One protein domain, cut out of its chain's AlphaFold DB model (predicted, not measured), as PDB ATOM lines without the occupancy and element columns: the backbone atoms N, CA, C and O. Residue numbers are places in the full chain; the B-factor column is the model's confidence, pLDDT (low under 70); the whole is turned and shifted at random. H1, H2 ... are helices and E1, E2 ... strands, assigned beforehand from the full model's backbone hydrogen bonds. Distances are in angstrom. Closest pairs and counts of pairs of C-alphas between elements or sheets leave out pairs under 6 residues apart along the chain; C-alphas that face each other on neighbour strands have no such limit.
ATOM      1  N   MET A 316      31.790   2.381  38.761       85.31
ATOM      2  CA  MET A 316      32.984   2.363  37.915       85.31
ATOM      3  C   MET A 316      34.071   3.301  38.459       85.31
ATOM      4  O   MET A 316      35.265   3.022  38.346       85.31
ATOM      5  N   TYR A 317      33.659   4.428  39.033       85.06
ATOM      6  CA  TYR A 317      34.528   5.419  39.658       85.06
ATOM      7  C   TYR A 317      33.779   6.116  40.795       85.06
ATOM      8  O   TYR A 317      32.560   6.253  40.750       85.06
ATOM      9  N   THR A 318      34.515   6.565  41.813       87.12
ATOM     10  CA  THR A 318      33.957   7.245  42.998       87.12
ATOM     11  C   THR A 318      34.307   8.731  43.079       87.12
ATOM     12  O   THR A 318      33.721   9.462  43.872       87.12
ATOM     13  N   TYR A 319      35.241   9.199  42.249       85.56
ATOM     14  CA  TYR A 319      35.691  10.590  42.192       85.56
ATOM     15  C   TYR A 319      35.511  11.150  40.772       85.56
ATOM     16  O   TYR A 319      35.850  10.448  39.817       85.56
ATOM     17  N   PRO A 320      35.053  12.406  40.594       87.56
ATOM     18  CA  PRO A 320      34.671  13.393  41.620       87.56
ATOM     19  C   PRO A 320      33.321  13.120  42.304       87.56
ATOM     20  O   PRO A 320      33.024  13.738  43.321       87.56
ATOM     21  N   LEU A 321      32.523  12.203  41.757       88.88
ATOM     22  CA  LEU A 321      31.251  11.723  42.294       88.88
ATOM     23  C   LEU A 321      31.133  10.224  41.957       88.88
ATOM     24  O   LEU A 321      31.632   9.833  40.896       88.88
ATOM     25  N   PRO A 322      30.485   9.394  42.794       88.06
ATOM     26  CA  PRO A 322      30.137   8.019  42.443       88.06
ATOM     27  C   PRO A 322      29.366   7.927  41.128       88.06
ATOM     28  O   PRO A 322      28.399   8.659  40.916       88.06
ATOM     29  N   SER A 323      29.783   7.021  40.243       88.88
ATOM     30  CA  SER A 323      29.165   6.848  38.925       88.88
ATOM     31  C   SER A 323      27.677   6.467  39.035       88.88
ATOM     32  O   SER A 323      26.850   6.924  38.244       88.88
ATOM     33  N   SER A 324      27.292   5.725  40.074       85.62
ATOM     34  CA  SER A 324      25.905   5.376  40.400       85.62
ATOM     35  C   SER A 324      25.002   6.590  40.597       85.62
ATOM     36  O   SER A 324      23.828   6.528  40.227       85.62
ATOM     37  N   ALA A 325      25.534   7.716  41.085       83.69
ATOM     38  CA  ALA A 325      24.772   8.951  41.267       83.69
ATOM     39  C   ALA A 325      24.288   9.552  39.935       83.69
ATOM     40  O   ALA A 325      23.319  10.309  39.906       83.69
ATOM     41  N   ILE A 326      24.929   9.187  38.822       85.56
ATOM     42  CA  ILE A 326      24.505   9.537  37.460       85.56
ATOM     43  C   ILE A 326      24.028   8.312  36.668       85.56
ATOM     44  O   ILE A 326      23.948   8.344  35.442       85.56
ATOM     45  N   ASN A 327      23.633   7.252  37.380       84.75
ATOM     46  CA  ASN A 327      23.167   5.975  36.848       84.75
ATOM     47  C   ASN A 327      24.187   5.212  35.995       84.75
ATOM     48  O   ASN A 327      23.802   4.405  35.157       84.75
ATOM     49  N   GLU A 328      25.477   5.416  36.219       88.06
ATOM     50  CA  GLU A 328      26.537   4.673  35.550       88.06
ATOM     51  C   GLU A 328      27.053   3.548  36.442       88.06
ATOM     52  O   GLU A 328      27.417   3.766  37.598       88.06
ATOM     53  N   TYR A 329      27.108   2.335  35.895       88.94
ATOM     54  CA  TYR A 329      27.361   1.136  36.686       88.94
ATOM     55  C   TYR A 329      28.389   0.221  36.033       88.94
ATOM     56  O   TYR A 329      28.479   0.108  34.807       88.94
ATOM     57  N   LEU A 330      29.122  -0.494  36.878       87.62
ATOM     58  CA  LEU A 330      29.910  -1.645  36.495       87.62
ATOM     59  C   LEU A 330      29.034  -2.899  36.583       87.62
ATOM     60  O   LEU A 330      28.441  -3.194  37.616       87.62
ATOM     61  N   VAL A 331      28.922  -3.633  35.478       85.12
ATOM     62  CA  VAL A 331      28.084  -4.832  35.375       85.12
ATOM     63  C   VAL A 331      28.936  -6.023  34.972       85.12
ATOM     64  O   VAL A 331      29.686  -5.972  33.997       85.12
ATOM     65  N   SER A 332      28.783  -7.125  35.696       81.69
ATOM     66  CA  SER A 332      29.401  -8.419  35.395       81.69
ATOM     67  C   SER A 332      28.350  -9.515  35.242       81.69
ATOM     68  O   SER A 332      27.200  -9.327  35.629       81.69
ATOM     69  N   ASN A 333      28.751 -10.678  34.720       74.62
ATOM     70  CA  ASN A 333      27.897 -11.873  34.626       74.62
ATOM     71  C   ASN A 333      26.605 -11.645  33.823       74.62
ATOM     72  O   ASN A 333      25.531 -12.110  34.204       74.62
ATOM     73  N   LEU A 334      26.704 -10.922  32.704       74.69
ATOM     74  CA  LEU A 334      25.586 -10.795  31.772       74.69
ATOM     75  C   LEU A 334      25.133 -12.185  31.313       74.69
ATOM     76  O   LEU A 334      25.968 -13.029  30.982       74.69
ATOM     77  N   SER A 335      23.816 -12.399  31.267       72.19
ATOM     78  CA  SER A 335      23.254 -13.628  30.707       72.19
ATOM     79  C   SER A 335      23.784 -13.829  29.287       72.19
ATOM     80  O   SER A 335      23.704 -12.929  28.450       72.19
ATOM     81  N   ALA A 336      24.338 -15.012  29.022       69.56
ATOM     82  CA  ALA A 336      24.724 -15.416  27.674       69.56
ATOM     83  C   ALA A 336      23.495 -15.731  26.802       69.56
ATOM     84  O   ALA A 336      23.593 -15.750  25.576       69.56
ATOM     85  N   ASN A 337      22.340 -15.956  27.435       71.75
ATOM     86  CA  ASN A 337      21.105 -16.317  26.763       71.75
ATOM     87  C   ASN A 337      20.307 -15.062  26.413       71.75
ATOM     88  O   ASN A 337      20.046 -14.206  27.262       71.75
ATOM     89  N   ILE A 338      19.891 -14.979  25.152       71.12
ATOM     90  CA  ILE A 338      18.907 -13.998  24.706       71.12
ATOM     91  C   ILE A 338      17.539 -14.523  25.130       71.12
ATOM     92  O   ILE A 338      17.035 -15.492  24.568       71.12
ATOM     93  N   GLU A 339      16.954 -13.891  26.139       73.31
ATOM     94  CA  GLU A 339      15.602 -14.190  26.602       73.31
ATOM     95  C   GLU A 339      14.615 -13.158  26.046       73.31
ATOM     96  O   GLU A 339      14.937 -11.979  25.870       73.31
ATOM     97  N   TYR A 340      13.398 -13.610  25.748       77.94
ATOM     98  CA  TYR A 340      12.317 -12.723  25.340       77.94
ATOM     99  C   TYR A 340      11.742 -12.032  26.572       77.94
ATOM    100  O   TYR A 340      11.175 -12.678  27.451       77.94
ATOM    101  N   PHE A 341      11.852 -10.708  26.604       73.50
ATOM    102  CA  PHE A 341      11.260  -9.880  27.647       73.50
ATOM    103  C   PHE A 341      10.093  -9.075  27.069       73.50
ATOM    104  O   PHE A 341      10.252  -8.462  26.008       73.50
ATOM    105  N   PRO A 342       8.921  -9.051  27.728       76.81
ATOM    106  CA  PRO A 342       7.850  -8.152  27.326       76.81
ATOM    107  C   PRO A 342       8.347  -6.704  27.383       76.81
ATOM    108  O   PRO A 342       9.119  -6.330  28.262       76.81
ATOM    109  N   LEU A 343       7.896  -5.855  26.457       73.75
ATOM    110  CA  LEU A 343       8.382  -4.472  26.390       73.75
ATOM    111  C   LEU A 343       8.111  -3.699  27.696       73.75
ATOM    112  O   LEU A 343       8.889  -2.833  28.081       73.75
ATOM    113  N   THR A 344       7.051  -4.073  28.415       73.88
ATOM    114  CA  THR A 344       6.698  -3.533  29.734       73.88
ATOM    115  C   THR A 344       7.719  -3.841  30.830       73.88
ATOM    116  O   THR A 344       7.749  -3.123  31.823       73.88
ATOM    117  N   SER A 345       8.568  -4.865  30.677       73.44
ATOM    118  CA  SER A 345       9.642  -5.165  31.634       73.44
ATOM    119  C   SER A 345      10.969  -4.478  31.296       73.44
ATOM    120  O   SER A 345      11.930  -4.597  32.057       73.44
ATOM    121  N   VAL A 346      11.060  -3.771  30.164       78.88
ATOM    122  CA  VAL A 346      12.277  -3.045  29.779       78.88
ATOM    123  C   VAL A 346      12.343  -1.731  30.559       78.88
ATOM    124  O   VAL A 346      11.621  -0.786  30.256       78.88
ATOM    125  N   LYS A 347      13.232  -1.662  31.558       73.75
ATOM    126  CA  LYS A 347      13.421  -0.466  32.402       73.75
ATOM    127  C   LYS A 347      14.052   0.705  31.645       73.75
ATOM    128  O   LYS A 347      13.609   1.841  31.764       73.75
ATOM    129  N   CYS A 348      15.123   0.441  30.898       78.25
ATOM    130  CA  CYS A 348      15.860   1.467  30.166       78.25
ATOM    131  C   CYS A 348      16.629   0.870  28.984       78.25
ATOM    132  O   CYS A 348      16.825  -0.343  28.889       78.25
ATOM    133  N   LYS A 349      17.086   1.744  28.087       84.25
ATOM    134  CA  LYS A 349      18.138   1.435  27.114       84.25
ATOM    135  C   LYS A 349      19.457   1.951  27.671       84.25
ATOM    136  O   LYS A 349      19.465   3.023  28.264       84.25
ATOM    137  N   ALA A 350      20.553   1.238  27.450       86.19
ATOM    138  CA  ALA A 350      21.865   1.645  27.935       86.19
ATOM    139  C   ALA A 350      22.963   1.337  26.914       86.19
ATOM    140  O   ALA A 350      22.860   0.377  26.147       86.19
ATOM    141  N   PHE A 351      24.026   2.140  26.926       87.31
ATOM    142  CA  PHE A 351      25.288   1.789  26.289       87.31
ATOM    143  C   PHE A 351      26.031   0.772  27.142       87.31
ATOM    144  O   PHE A 351      26.056   0.884  28.364       87.31
ATOM    145  N   ARG A 352      26.669  -0.194  26.479       86.94
ATOM    146  CA  ARG A 352      27.533  -1.195  27.104       86.94
ATOM    147  C   ARG A 352      28.932  -1.092  26.510       86.94
ATOM    148  O   ARG A 352      29.090  -1.304  25.309       86.94
ATOM    149  N   ILE A 353      29.933  -0.836  27.346       86.69
ATOM    150  CA  ILE A 353      31.336  -0.708  26.938       86.69
ATOM    151  C   ILE A 353      32.176  -1.750  27.694       86.69
ATOM    152  O   ILE A 353      32.148  -1.774  28.922       86.69
ATOM    153  N   PRO A 354      32.909  -2.645  27.011       83.94
ATOM    154  CA  PRO A 354      33.825  -3.566  27.679       83.94
ATOM    155  C   PRO A 354      35.029  -2.802  28.249       83.94
ATOM    156  O   PRO A 354      35.650  -2.016  27.537       83.94
ATOM    157  N   ILE A 355      35.369  -3.037  29.519       76.69
ATOM    158  CA  ILE A 355      36.440  -2.287  30.209       76.69
ATOM    159  C   ILE A 355      37.797  -2.993  30.106       76.69
ATOM    160  O   ILE A 355      38.833  -2.345  29.998       76.69
ATOM    161  N   THR A 356      37.808  -4.326  30.106       64.31
ATOM    162  CA  THR A 356      39.039  -5.129  30.026       64.31
ATOM    163  C   THR A 356      39.036  -6.007  28.786       64.31
ATOM    164  O   THR A 356      38.184  -6.887  28.641       64.31
ATOM    165  N   ILE A 357      40.028  -5.795  27.922       58.44
ATOM    166  CA  ILE A 357      40.394  -6.712  26.842       58.44
ATOM    167  C   ILE A 357      41.636  -7.481  27.333       58.44
ATOM    168  O   ILE A 357      42.640  -6.823  27.605       58.44
ATOM    169  N   PRO A 358      41.617  -8.823  27.477       57.25
ATOM    170  CA  PRO A 358      40.575  -9.769  27.078       57.25
ATOM    171  C   PRO A 358      39.759 -10.343  28.265       57.25
ATOM    172  O   PRO A 358      40.307 -10.795  29.261       57.25
ATOM    173  N   ASN A 359      38.433 -10.381  28.093       55.41
ATOM    174  CA  ASN A 359      37.459 -11.325  28.674       55.41
ATOM    175  C   ASN A 359      37.272 -11.461  30.200       55.41
ATOM    176  O   ASN A 359      36.806 -12.504  30.648       55.41
ATOM    177  N   ASN A 360      37.452 -10.410  31.002       56.72
ATOM    178  CA  ASN A 360      37.003 -10.456  32.410       56.72
ATOM    179  C   ASN A 360      35.491 -10.220  32.621       56.72
ATOM    180  O   ASN A 360      35.046 -10.068  33.754       56.72
ATOM    181  N   GLY A 361      34.686 -10.170  31.551       67.69
ATOM    182  CA  GLY A 361      33.219 -10.137  31.652       67.69
ATOM    183  C   GLY A 361      32.631  -8.919  32.375       67.69
ATOM    184  O   GLY A 361      31.443  -8.930  32.687       67.69
ATOM    185  N   LYS A 362      33.442  -7.885  32.642       82.94
ATOM    186  CA  LYS A 362      33.017  -6.613  33.230       82.94
ATOM    187  C   LYS A 362      32.747  -5.579  32.137       82.94
ATOM    188  O   LYS A 362      33.582  -5.340  31.257       82.94
ATOM    189  N   TYR A 363      31.586  -4.952  32.223       86.19
ATOM    190  CA  TYR A 363      31.092  -3.965  31.280       86.19
ATOM    191  C   TYR A 363      30.696  -2.698  32.024       86.19
ATOM    192  O   TYR A 363      29.985  -2.754  33.021       86.19
ATOM    193  N   PHE A 364      31.115  -1.558  31.501       86.88
ATOM    194  CA  PHE A 364      30.561  -0.273  31.877       86.88
ATOM    195  C   PHE A 364      29.198  -0.115  31.210       86.88
ATOM    196  O   PHE A 364      29.073  -0.330  29.998       86.88
ATOM    197  N   VAL A 365      28.186   0.247  31.991       87.69
ATOM    198  CA  VAL A 365      26.823   0.451  31.512       87.69
ATOM    199  C   VAL A 365      26.351   1.850  31.885       87.69
ATOM    200  O   VAL A 365      26.341   2.214  33.056       87.69
ATOM    201  N   CYS A 366      25.934   2.615  30.876       86.94
ATOM    202  CA  CYS A 366      25.404   3.971  31.026       86.94
ATOM    203  C   CYS A 366      24.023   4.061  30.347       86.94
ATOM    204  O   CYS A 366      23.932   3.865  29.128       86.94
ATOM    205  N   PRO A 367      22.931   4.295  31.097       85.19
ATOM    206  CA  PRO A 367      21.590   4.471  30.562       85.19
ATOM    207  C   PRO A 367      21.500   5.656  29.603       85.19
ATOM    208  O   PRO A 367      22.055   6.727  29.827       85.19
ATOM    209  N   LEU A 368      20.737   5.475  28.531       82.44
ATOM    210  CA  LEU A 368      20.415   6.534  27.586       82.44
ATOM    211  C   LEU A 368      19.406   7.491  28.220       82.44
ATOM    212  O   LEU A 368      18.243   7.139  28.428       82.44
TER     213      LEU A 368
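Overview. This is residues 316 to 368 of the 376 residues of an uncharacterized protein of Daphnia pulex (UniProt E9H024). With little regular structure, this is a small antiparallel sheet in the order E1, E3, E2, with a wide loop sticking out at residues 335 to 346 and a short helix, H1, grazing the sheet. The printed part has 53 residues; H1, E1, E2 and E3, in that order along the chain, hold only 17, class mixed. The whole is loose, with a radius of gyration of the C-alphas of 12.8 A, and flat, spanning 37 by 28 by 14 A.

Arrangement. H1, residues 323 to 326, only grazes the sheet; it is too short for an O i to N i+4 pair, and its 1 O i to N i+3 pair is within range. Edge strand E1, residues 329 to 331, and inner strand E3, residues 363 to 367, are antiparallel at 135 degrees, with N 329 and O 365 within hydrogen-bond range at 2.9 A. Edge strand E2, residues 350 to 354, is apart from E1 and forms a hairpin with E3, at 162 degrees, with N 353 and O 364 at 2.8 A.

Along the chain. H1 begins at C-alpha 323 (29.165, 6.848, 38.925) and measures 5.6 A, E1 6.2 A, E2 13.0 A and E3 12.7 A, ending at C-alpha 367 (21.590, 4.471, 30.562).

Size, cuts and confidence. The C-alphas farthest apart, of Pro 320 and Tyr 340, are 38.0 A apart. The printed part has no cut; the link E1 to E2 is long. Residues 336 and 356 to 361 have pLDDT under 70.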